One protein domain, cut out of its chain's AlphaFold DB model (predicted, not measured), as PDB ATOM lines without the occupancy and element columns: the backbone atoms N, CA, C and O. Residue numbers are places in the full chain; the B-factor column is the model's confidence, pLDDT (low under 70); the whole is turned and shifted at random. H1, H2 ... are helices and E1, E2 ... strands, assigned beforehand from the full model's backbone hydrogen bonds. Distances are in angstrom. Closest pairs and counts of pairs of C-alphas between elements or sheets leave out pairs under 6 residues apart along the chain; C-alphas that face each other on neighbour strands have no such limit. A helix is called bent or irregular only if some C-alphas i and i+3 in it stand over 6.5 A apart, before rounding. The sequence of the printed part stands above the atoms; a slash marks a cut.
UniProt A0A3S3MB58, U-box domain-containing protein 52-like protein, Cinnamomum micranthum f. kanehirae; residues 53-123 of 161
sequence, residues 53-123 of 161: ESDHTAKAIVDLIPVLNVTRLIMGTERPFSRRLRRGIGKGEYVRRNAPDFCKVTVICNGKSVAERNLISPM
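AT A GLANCE: This is residues 53 to 123 of the 161 residues of the protein "U-box domain-containing protein 52-like protein" of Cinnamomum micranthum f. kanehirae (UniProt A0A3S3MB58). Look for a narrow ribbon of two parallel strands, E1 and E2, with H3 packed on it, mostly on E2, and H1 packed on H3. H1 lies toward one end of the long axis, and the two short helices H2 and H4 lie toward the other, where residues 83 to 88 stick out. The printed part has 71 residues, with four named helices and two named strands in the order H1, E1, H2, H3, E2, H4; the class is mixed, helices and strands. The whole is compact, with a radius of gyration of the C-alphas of 12.8 A, yet elongated, spanning 39 by 25 by 20 A.

IN THESE COORDINATES: Find C-alpha 57 at (17.653, 30.344, -42.717); from there H1, residues 57 to 67, runs 15.4 A. E1, residues 72 to 76, follows over 13.7 A, then H2, residues 81 to 86, and H3, residues 91 to 98. E2, residues 104 to 109, runs 16.5 A, and H4, residues 115 to 118, ends at C-alpha 118 (-2.415, 29.793, -58.189).

HOW THE PARTS SIT: E1 and E2 are parallel at 17 degrees; look for N 106 and O 73, 2.8 A apart, within hydrogen-bond range. With H2 and H3 between them they form a strand-helix-strand unit, two parallel neighbour strands joined through helices, with a right-handed crossover. The closest C-alphas of H3 and E2, Arg 96 and Val 105, are 5.3 A apart. H1 and H3 touch, closest at the C-alphas of Ala 58 and Lys 91, 5.4 A, at a steep tilt of 42 degrees, the same way. H2 and H4 are only just apart, at 8.5 A. H1 is irregular, but only just, with C-alphas 63 and 66 6.8 A apart; H2 is irregular, with C-alphas 82 and 85 7.5 A apart. Every O i to N i+4 pair is within hydrogen-bond range in H3, against 5 of 7 in H1 and 0 of 2 in H2, where 1 of 3 O i to N i+3 pairs is; H4 is too short for an i+4 pair.

THE WHOLE: The C-alphas of Glu 53 and Met 123, the two farthest apart, are 41.6 A apart. The printed part has no cut, and its five links between named elements are tight. Confidence is low, under 70, in residues 79 to 88 and 114 to 123.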
ATOM      1  N   GLU A  53      21.903  34.063 -37.048       91.88
ATOM      2  CA  GLU A  53      22.813  33.562 -38.076       91.88
ATOM      3  C   GLU A  53      22.585  32.053 -38.247       91.88
ATOM      4  O   GLU A  53      22.567  31.303 -37.276       91.88
ATOM      5  N   SER A  54      22.334  31.604 -39.479       93.62
ATOM      6  CA  SER A  54      22.095  30.190 -39.786       93.62
ATOM      7  C   SER A  54      22.275  29.913 -41.276       93.62
ATOM      8  O   SER A  54      21.672  30.589 -42.114       93.62
ATOM      9  N   ASP A  55      23.009  28.853 -41.614       93.31
ATOM     10  CA  ASP A  55      23.130  28.361 -42.994       93.31
ATOM     11  C   ASP A  55      21.790  27.838 -43.550       93.31
ATOM     12  O   ASP A  55      21.552  27.811 -44.762       93.31
ATOM     13  N   HIS A  56      20.852  27.493 -42.663       93.88
ATOM     14  CA  HIS A  56      19.528  26.970 -42.989       93.88
ATOM     15  C   HIS A  56      18.415  27.968 -42.645       93.88
ATOM     16  O   HIS A  56      17.407  27.605 -42.044       93.88
ATOM     17  N   THR A  57      18.559  29.229 -43.081       93.69
ATOM     18  CA  THR A  57      17.653  30.344 -42.717       93.69
ATOM     19  C   THR A  57      16.153  30.025 -42.814       93.69
ATOM     20  O   THR A  57      15.369  30.557 -42.042       93.69
ATOM     21  N   ALA A  58      15.722  29.202 -43.778       94.25
ATOM     22  CA  ALA A  58      14.309  28.853 -43.939       94.25
ATOM     23  C   ALA A  58      13.812  27.876 -42.857       94.25
ATOM     24  O   ALA A  58      12.674  28.004 -42.421       94.25
ATOM     25  N   LYS A  59      14.663  26.954 -42.388       96.38
ATOM     26  CA  LYS A  59      14.368  26.102 -41.229       96.38
ATOM     27  C   LYS A  59      14.402  26.923 -39.941       96.38
ATOM     28  O   LYS A  59      13.450  26.868 -39.181       96.38
ATOM     29  N   ALA A  60      15.419  27.772 -39.768       97.44
ATOM     30  CA  ALA A  60      15.529  28.649 -38.600       97.44
ATOM     31  C   ALA A  60      14.294  29.554 -38.411       97.44
ATOM     32  O   ALA A  60      13.854  29.755 -37.287       97.44
ATOM     33  N   ILE A  61      13.689  30.052 -39.500       97.31
ATOM     34  CA  ILE A  61      12.413  30.788 -39.432       97.31
ATOM     35  C   ILE A  61      11.265  29.884 -38.954       97.31
ATOM     36  O   ILE A  61      10.491  30.315 -38.109       97.31
ATOM     37  N   VAL A  62      11.148  28.652 -39.467       98.00
ATOM     38  CA  VAL A  62      10.105  27.694 -39.041       98.00
ATOM     39  C   VAL A  62      10.239  27.354 -37.558       98.00
ATOM     40  O   VAL A  62       9.256  27.446 -36.829       98.00
ATOM     41  N   ASP A  63      11.453  27.029 -37.112       97.75
ATOM     42  CA  ASP A  63      11.753  26.659 -35.725       97.75
ATOM     43  C   ASP A  63      11.441  27.805 -34.741       97.75
ATOM     44  O   ASP A  63      11.067  27.565 -33.595       97.75
ATOM     45  N   LEU A  64      11.559  29.057 -35.195       97.44
ATOM     46  CA  LEU A  64      11.338  30.259 -34.389       97.44
ATOM     47  C   LEU A  64       9.854  30.654 -34.252       97.44
ATOM     48  O   LEU A  64       9.489  31.293 -33.265       97.44
ATOM     49  N   ILE A  65       8.987  30.275 -35.202       98.12
ATOM     50  CA  ILE A  65       7.544  30.586 -35.165       98.12
ATOM     51  C   ILE A  65       6.878  30.191 -33.830       98.12
ATOM     52  O   ILE A  65       6.218  31.059 -33.254       98.12
ATOM     53  N   PRO A  66       7.026  28.953 -33.308       97.88
ATOM     54  CA  PRO A  66       6.438  28.578 -32.021       97.88
ATOM     55  C   PRO A  66       7.131  29.236 -30.825       97.88
ATOM     56  O   PRO A  66       6.447  29.606 -29.877       97.88
ATOM     57  N   VAL A  67       8.450  29.454 -30.880       97.38
ATOM     58  CA  VAL A  67       9.217  30.102 -29.795       97.38
ATOM     59  C   VAL A  67       8.747  31.540 -29.550       97.38
ATOM     60  O   VAL A  67       8.713  31.994 -28.411       97.38
ATOM     61  N   LEU A  68       8.360  32.248 -30.614       96.38
ATOM     62  CA  LEU A  68       7.896  33.638 -30.565       96.38
ATOM     63  C   LEU A  68       6.371  33.795 -30.698       96.38
ATOM     64  O   LEU A  68       5.884  34.918 -30.813       96.38
ATOM     65  N   ASN A  69       5.618  32.691 -30.745       96.94
ATOM     66  CA  ASN A  69       4.169  32.675 -30.982       96.94
ATOM     67  C   ASN A  69       3.716  33.526 -32.200       96.94
ATOM     68  O   ASN A  69       2.750  34.293 -32.145       96.94
ATOM     69  N   VAL A  70       4.431  33.424 -33.327       97.50
ATOM     70  CA  VAL A  70       4.130  34.216 -34.535       97.50
ATOM     71  C   VAL A  70       2.871  33.676 -35.216       97.50
ATOM     72  O   VAL A  70       2.912  32.670 -35.917       97.50
ATOM     73  N   THR A  71       1.747  34.377 -35.074       97.94
ATOM     74  CA  THR A  71       0.455  33.983 -35.680       97.94
ATOM     75  C   THR A  71       0.292  34.404 -37.146       97.94
ATOM     76  O   THR A  71      -0.518  33.838 -37.882       97.94
ATOM     77  N   ARG A  72       1.049  35.407 -37.609       97.50
ATOM     78  CA  ARG A  72       1.021  35.902 -38.995       97.50
ATOM     79  C   ARG A  72       2.430  36.248 -39.453       97.50
ATOM     80  O   ARG A  72       3.065  37.121 -38.872       97.50
ATOM     81  N   LEU A  73       2.891  35.607 -40.524       97.19
ATOM     82  CA  LEU A  73       4.221  35.823 -41.091       97.19
ATOM     83  C   LEU A  73       4.108  36.286 -42.546       97.19
ATOM     84  O   LEU A  73       3.541  35.590 -43.387       97.19
ATOM     85  N   ILE A  74       4.682  37.448 -42.858       95.06
ATOM     86  CA  ILE A  74       4.776  37.972 -44.223       95.06
ATOM     87  C   ILE A  74       6.209  37.789 -44.724       95.06
ATOM     88  O   ILE A  74       7.153  38.188 -44.049       95.06
ATOM     89  N   MET A  75       6.386  37.221 -45.917       93.44
ATOM     90  CA  MET A  75       7.712  37.069 -46.527       93.44
ATOM     91  C   MET A  75       7.741  37.444 -48.003       93.44
ATOM     92  O   MET A  75       6.917  36.992 -48.799       93.44
ATOM     93  N   GLY A  76       8.757  38.213 -48.390       89.94
ATOM     94  CA  GLY A  76       9.074  38.469 -49.792       89.94
ATOM     95  C   GLY A  76       9.721  37.260 -50.482       89.94
ATOM     96  O   GLY A  76      10.450  36.483 -49.866       89.94
ATOM     97  N   THR A  77       9.503  37.122 -51.788       84.69
ATOM     98  CA  THR A  77      10.302  36.256 -52.668       84.69
ATOM     99  C   THR A  77      10.602  36.945 -53.996       84.69
ATOM    100  O   THR A  77       9.706  37.413 -54.699       84.69
ATOM    101  N   GLU A  78      11.876  36.933 -54.381       73.00
ATOM    102  CA  GLU A  78      12.370  37.388 -55.690       73.00
ATOM    103  C   GLU A  78      11.953  36.454 -56.837       73.00
ATOM    104  O   GLU A  78      12.032  36.797 -58.019       73.00
ATOM    105  N   ARG A  79      11.560  35.214 -56.515       67.06
ATOM    106  CA  ARG A  79      11.238  34.194 -57.515       67.06
ATOM    107  C   ARG A  79       9.725  34.023 -57.634       67.06
ATOM    108  O   ARG A  79       9.107  33.578 -56.663       67.06
ATOM    109  N   PRO A  80       9.132  34.283 -58.818       60.78
ATOM    110  CA  PRO A  80       7.765  33.882 -59.082       60.78
ATOM    111  C   PRO A  80       7.679  32.356 -59.106       60.78
ATOM    112  O   PRO A  80       8.561  31.655 -59.613       60.78
ATOM    113  N   PHE A  81       6.572  31.854 -58.575       58.06
ATOM    114  CA  PHE A  81       6.309  30.434 -58.363       58.06
ATOM    115  C   PHE A  81       6.188  29.596 -59.648       58.06
ATOM    116  O   PHE A  81       6.209  28.368 -59.573       58.06
ATOM    117  N   SER A  82       6.113  30.231 -60.818       54.66
ATOM    118  CA  SER A  82       6.156  29.575 -62.130       54.66
ATOM    119  C   SER A  82       7.531  28.980 -62.458       54.66
ATOM    120  O   SER A  82       7.615  27.978 -63.159       54.66
ATOM    121  N   ARG A  83       8.627  29.510 -61.892       54.19
ATOM    122  CA  ARG A  83       9.989  28.970 -62.098       54.19
ATOM    123  C   ARG A  83      10.326  27.764 -61.197       54.19
ATOM    124  O   ARG A  83      11.486  27.357 -61.140       54.19
ATOM    125  N   ARG A  84       9.328  27.176 -60.512       54.41
ATOM    126  CA  ARG A  84       9.476  26.019 -59.599       54.41
ATOM    127  C   ARG A  84      10.127  24.795 -60.264       54.41
ATOM    128  O   ARG A  84      10.952  24.145 -59.633       54.41
ATOM    129  N   LEU A  85       9.825  24.524 -61.538       51.56
ATOM    130  CA  LEU A  85      10.162  23.254 -62.204       51.56
ATOM    131  C   LEU A  85      11.670  22.991 -62.431       51.56
ATOM    132  O   LEU A  85      12.036  21.874 -62.768       51.56
ATOM    133  N   ARG A  86      12.557  23.989 -62.273       53.38
ATOM    134  CA  ARG A  86      14.005  23.838 -62.560       53.38
ATOM    135  C   ARG A  86      14.963  24.106 -61.392       53.38
ATOM    136  O   ARG A  86      16.161  23.911 -61.566       53.38
ATOM    137  N   ARG A  87      14.502  24.621 -60.243       58.09
ATOM    138  CA  ARG A  87      15.393  25.078 -59.142       58.09
ATOM    139  C   ARG A  87      14.860  24.824 -57.720       58.09
ATOM    140  O   ARG A  87      15.281  25.503 -56.785       58.09
ATOM    141  N   GLY A  88      13.953  23.861 -57.558       66.81
ATOM    142  CA  GLY A  88      13.439  23.442 -56.250       66.81
ATOM    143  C   GLY A  88      12.523  24.458 -55.555       66.81
ATOM    144  O   GLY A  88      12.065  25.444 -56.139       66.81
ATOM    145  N   ILE A  89      12.228  24.184 -54.282       73.88
ATOM    146  CA  ILE A  89      11.329  24.982 -53.441       73.88
ATOM    147  C   ILE A  89      12.068  26.233 -52.933       73.88
ATOM    148  O   ILE A  89      13.141  26.140 -52.343       73.88
ATOM    149  N   GLY A  90      11.499  27.422 -53.152       84.19
ATOM    150  CA  GLY A  90      12.058  28.676 -52.628       84.19
ATOM    151  C   GLY A  90      11.811  28.845 -51.124       84.19
ATOM    152  O   GLY A  90      10.799  28.367 -50.618       84.19
ATOM    153  N   LYS A  91      12.683  29.587 -50.421       89.50
ATOM    154  CA  LYS A  91      12.614  29.797 -48.956       89.50
ATOM    155  C   LYS A  91      11.206  30.168 -48.457       89.50
ATOM    156  O   LYS A  91      10.716  29.553 -47.520       89.50
ATOM    157  N   GLY A  92      10.532  31.104 -49.136       89.88
ATOM    158  CA  GLY A  92       9.167  31.521 -48.790       89.88
ATOM    159  C   GLY A  92       8.135  30.386 -48.830       89.88
ATOM    160  O   GLY A  92       7.287  30.282 -47.950       89.88
ATOM    161  N   GLU A  93       8.233  29.503 -49.827       88.50
ATOM    162  CA  GLU A  93       7.356  28.335 -49.970       88.50
ATOM    163  C   GLU A  93       7.693  27.230 -48.972       88.50
ATOM    164  O   GLU A  93       6.790  26.558 -48.487       88.50
ATOM    165  N   TYR A  94       8.980  27.045 -48.663       92.56
ATOM    166  CA  TYR A  94       9.417  26.083 -47.659       92.56
ATOM    167  C   TYR A  94       8.786  26.407 -46.301       92.56
ATOM    168  O   TYR A  94       8.096  25.560 -45.743       92.56
ATOM    169  N   VAL A  95       8.923  27.646 -45.816       95.19
ATOM    170  CA  VAL A  95       8.309  28.052 -44.541       95.19
ATOM    171  C   VAL A  95       6.787  27.933 -44.609       95.19
ATOM    172  O   VAL A  95       6.195  27.368 -43.704       95.19
ATOM    173  N   ARG A  96       6.141  28.371 -45.701       93.56
ATOM    174  CA  ARG A  96       4.675  28.270 -45.854       93.56
ATOM    175  C   ARG A  96       4.140  26.835 -45.749       93.56
ATOM    176  O   ARG A  96       2.992  26.662 -45.372       93.56
ATOM    177  N   ARG A  97       4.944  25.827 -46.106       93.88
ATOM    178  CA  ARG A  97       4.580  24.401 -46.025       93.88
ATOM    179  C   ARG A  97       4.917  23.731 -44.693       93.88
ATOM    180  O   ARG A  97       4.408  22.647 -44.454       93.88
ATOM    181  N   ASN A  98       5.816  24.317 -43.901       97.06
ATOM    182  CA  ASN A  98       6.345  23.711 -42.672       97.06
ATOM    183  C   ASN A  98       6.021  24.539 -41.414       97.06
ATOM    184  O   ASN A  98       6.383  24.136 -40.314       97.06
ATOM    185  N   ALA A  99       5.387  25.703 -41.559       97.31
ATOM    186  CA  ALA A  99       4.914  26.492 -40.432       97.31
ATOM    187  C   ALA A  99       3.759  25.768 -39.709       97.31
ATOM    188  O   ALA A  99       2.938  25.147 -40.385       97.31
ATOM    189  N   PRO A 100       3.664  25.879 -38.372       97.62
ATOM    190  CA  PRO A 100       2.523  25.379 -37.606       97.62
ATOM    191  C   PRO A 100       1.183  25.957 -38.081       97.62
ATOM    192  O   PRO A 100       1.125  27.116 -38.491       97.62
ATOM    193  N   ASP A 101       0.096  25.198 -37.921       96.56
ATOM    194  CA  ASP A 101      -1.243  25.564 -38.418       96.56
ATOM    195  C   ASP A 101      -1.782  26.899 -37.865       96.56
ATOM    196  O   ASP A 101      -2.537  27.599 -38.540       96.56
ATOM    197  N   PHE A 102      -1.357  27.302 -36.661       97.88
ATOM    198  CA  PHE A 102      -1.719  28.598 -36.071       97.88
ATOM    199  C   PHE A 102      -1.032  29.803 -36.749       97.88
ATOM    200  O   PHE A 102      -1.407  30.951 -36.494       97.88
ATOM    201  N   CYS A 103      -0.019  29.577 -37.594       98.19
ATOM    202  CA  CYS A 103       0.764  30.617 -38.252       98.19
ATOM    203  C   CYS A 103       0.345  30.804 -39.717       98.19
ATOM    204  O   CYS A 103       0.740  30.060 -40.618       98.19
ATOM    205  N   LYS A 104      -0.394  31.879 -40.005       97.31
ATOM    206  CA  LYS A 104      -0.754  32.231 -41.384       97.31
ATOM    207  C   LYS A 104       0.442  32.844 -42.121       97.31
ATOM    208  O   LYS A 104       0.686  34.051 -42.036       97.31
ATOM    209  N   VAL A 105       1.153  32.028 -42.901       95.88
ATOM    210  CA  VAL A 105       2.276  32.475 -43.745       95.88
ATOM    211  C   VAL A 105       1.788  32.999 -45.101       95.88
ATOM    212  O   VAL A 105       1.256  32.253 -45.927       95.88
ATOM    213  N   THR A 106       2.037  34.278 -45.381       94.69
ATOM    214  CA  THR A 106       1.746  34.920 -46.672       94.69
ATOM    215  C   THR A 106       3.040  35.251 -47.405       94.69
ATOM    216  O   THR A 106       3.876  36.010 -46.919       94.69
ATOM    217  N   VAL A 107       3.192  34.706 -48.613       91.19
ATOM    218  CA  VAL A 107       4.339  34.990 -49.481       91.19
ATOM    219  C   VAL A 107       3.945  36.047 -50.515       91.19
ATOM    220  O   VAL A 107       2.921  35.907 -51.189       91.19
ATOM    221  N   ILE A 108       4.762  37.092 -50.650       89.81
ATOM    222  CA  ILE A 108       4.574  38.221 -51.569       89.81
ATOM    223  C   ILE A 108       5.686  38.201 -52.622       89.81
ATOM    224  O   ILE A 108       6.862  38.041 -52.303       89.81
ATOM    225  N   CYS A 109       5.330  38.377 -53.892       85.44
ATOM    226  CA  CYS A 109       6.282  38.447 -55.001       85.44
ATOM    227  C   CYS A 109       5.886  39.586 -55.942       85.44
ATOM    228  O   CYS A 109       4.770  39.575 -56.466       85.44
ATOM    229  N   ASN A 110       6.788  40.545 -56.168       80.31
ATOM    230  CA  ASN A 110       6.547  41.751 -56.974       80.31
ATOM    231  C   ASN A 110       5.277  42.507 -56.523       80.31
ATOM    232  O   ASN A 110       4.383  42.766 -57.323       80.31
ATOM    233  N   GLY A 111       5.148  42.754 -55.215       75.94
ATOM    234  CA  GLY A 111       4.011  43.467 -54.610       75.94
ATOM    235  C   GLY A 111       2.683  42.699 -54.534       75.94
ATOM    236  O   GLY A 111       1.801  43.117 -53.797       75.94
ATOM    237  N   LYS A 112       2.528  41.565 -55.232       76.81
ATOM    238  CA  LYS A 112       1.283  40.771 -55.232       76.81
ATOM    239  C   LYS A 112       1.384  39.546 -54.331       76.81
ATOM    240  O   LYS A 112       2.455  38.928 -54.250       76.81
ATOM    241  N   SER A 113       0.273  39.140 -53.716       72.50
ATOM    242  CA  SER A 113       0.229  37.884 -52.966       72.50
ATOM    243  C   SER A 113       0.412  36.681 -53.906       72.50
ATOM    244  O   SER A 113       0.401  36.785 -55.143       72.50
ATOM    245  N   VAL A 114       0.692  35.516 -53.330       63.81
ATOM    246  CA  VAL A 114       0.875  34.270 -54.089       63.81
ATOM    247  C   VAL A 114      -0.417  33.459 -54.176       63.81
ATOM    248  O   VAL A 114      -0.572  32.692 -55.124       63.81
ATOM    249  N   ALA A 115      -1.359  33.660 -53.249       59.41
ATOM    250  CA  ALA A 115      -2.663  33.000 -53.273       59.41
ATOM    251  C   ALA A 115      -3.416  33.317 -54.579       59.41
ATOM    252  O   ALA A 115      -3.793  32.397 -55.301       59.41
ATOM    253  N   GLU A 116      -3.478  34.601 -54.952       50.00
ATOM    254  CA  GLU A 116      -4.079  35.097 -56.203       50.00
ATOM    255  C   GLU A 116      -3.512  34.438 -57.474       50.00
ATOM    256  O   GLU A 116      -4.219  34.288 -58.466       50.00
ATOM    257  N   ARG A 117      -2.236  34.025 -57.475       50.44
ATOM    258  CA  ARG A 117      -1.568  33.508 -58.683       50.44
ATOM    259  C   ARG A 117      -1.772  32.022 -58.948       50.44
ATOM    260  O   ARG A 117      -1.614  31.615 -60.094       50.44
ATOM    261  N   ASN A 118      -2.124  31.214 -57.945       46.78
ATOM    262  CA  ASN A 118      -2.415  29.793 -58.189       46.78
ATOM    263  C   ASN A 118      -3.820  29.587 -58.793       46.78
ATOM    264  O   ASN A 118      -4.056  28.559 -59.415       46.78
ATOM    265  N   LEU A 119      -4.720  30.576 -58.686       41.56
ATOM    266  CA  LEU A 119      -6.049  30.543 -59.313       41.56
ATOM    267  C   LEU A 119      -6.017  30.803 -60.833       41.56
ATOM    268  O   LEU A 119      -6.983  30.498 -61.521       41.56
ATOM    269  N   ILE A 120      -4.910  31.336 -61.368       46.66
ATOM    270  CA  ILE A 120      -4.770  31.743 -62.786       46.66
ATOM    271  C   ILE A 120      -3.884  30.751 -63.582       46.66
ATOM    272  O   ILE A 120      -3.612  30.925 -64.768       46.66
ATOM    273  N   SER A 121      -3.411  29.665 -62.961       48.78
ATOM    274  CA  SER A 121      -2.700  28.576 -63.654       48.78
ATOM    275  C   SER A 121      -2.835  27.278 -62.865       48.78
ATOM    276  O   SER A 121      -2.044  27.027 -61.952       48.78
ATOM    277  N   PRO A 122      -3.848  26.465 -63.214       40.16
ATOM    278  CA  PRO A 122      -3.541  25.361 -64.133       40.16
ATOM    279  C   PRO A 122      -4.589  25.081 -65.240       40.16
ATOM    280  O   PRO A 122      -4.553  24.010 -65.837       40.16
ATOM    281  N   MET A 123      -5.523  25.994 -65.538       36.56
ATOM    282  CA  MET A 123      -6.767  25.656 -66.266       36.56
ATOM    283  C   MET A 123      -6.844  26.049 -67.764       36.56
ATOM    284  O   MET A 123      -7.931  26.321 -68.261       36.56
TER     285      MET A 123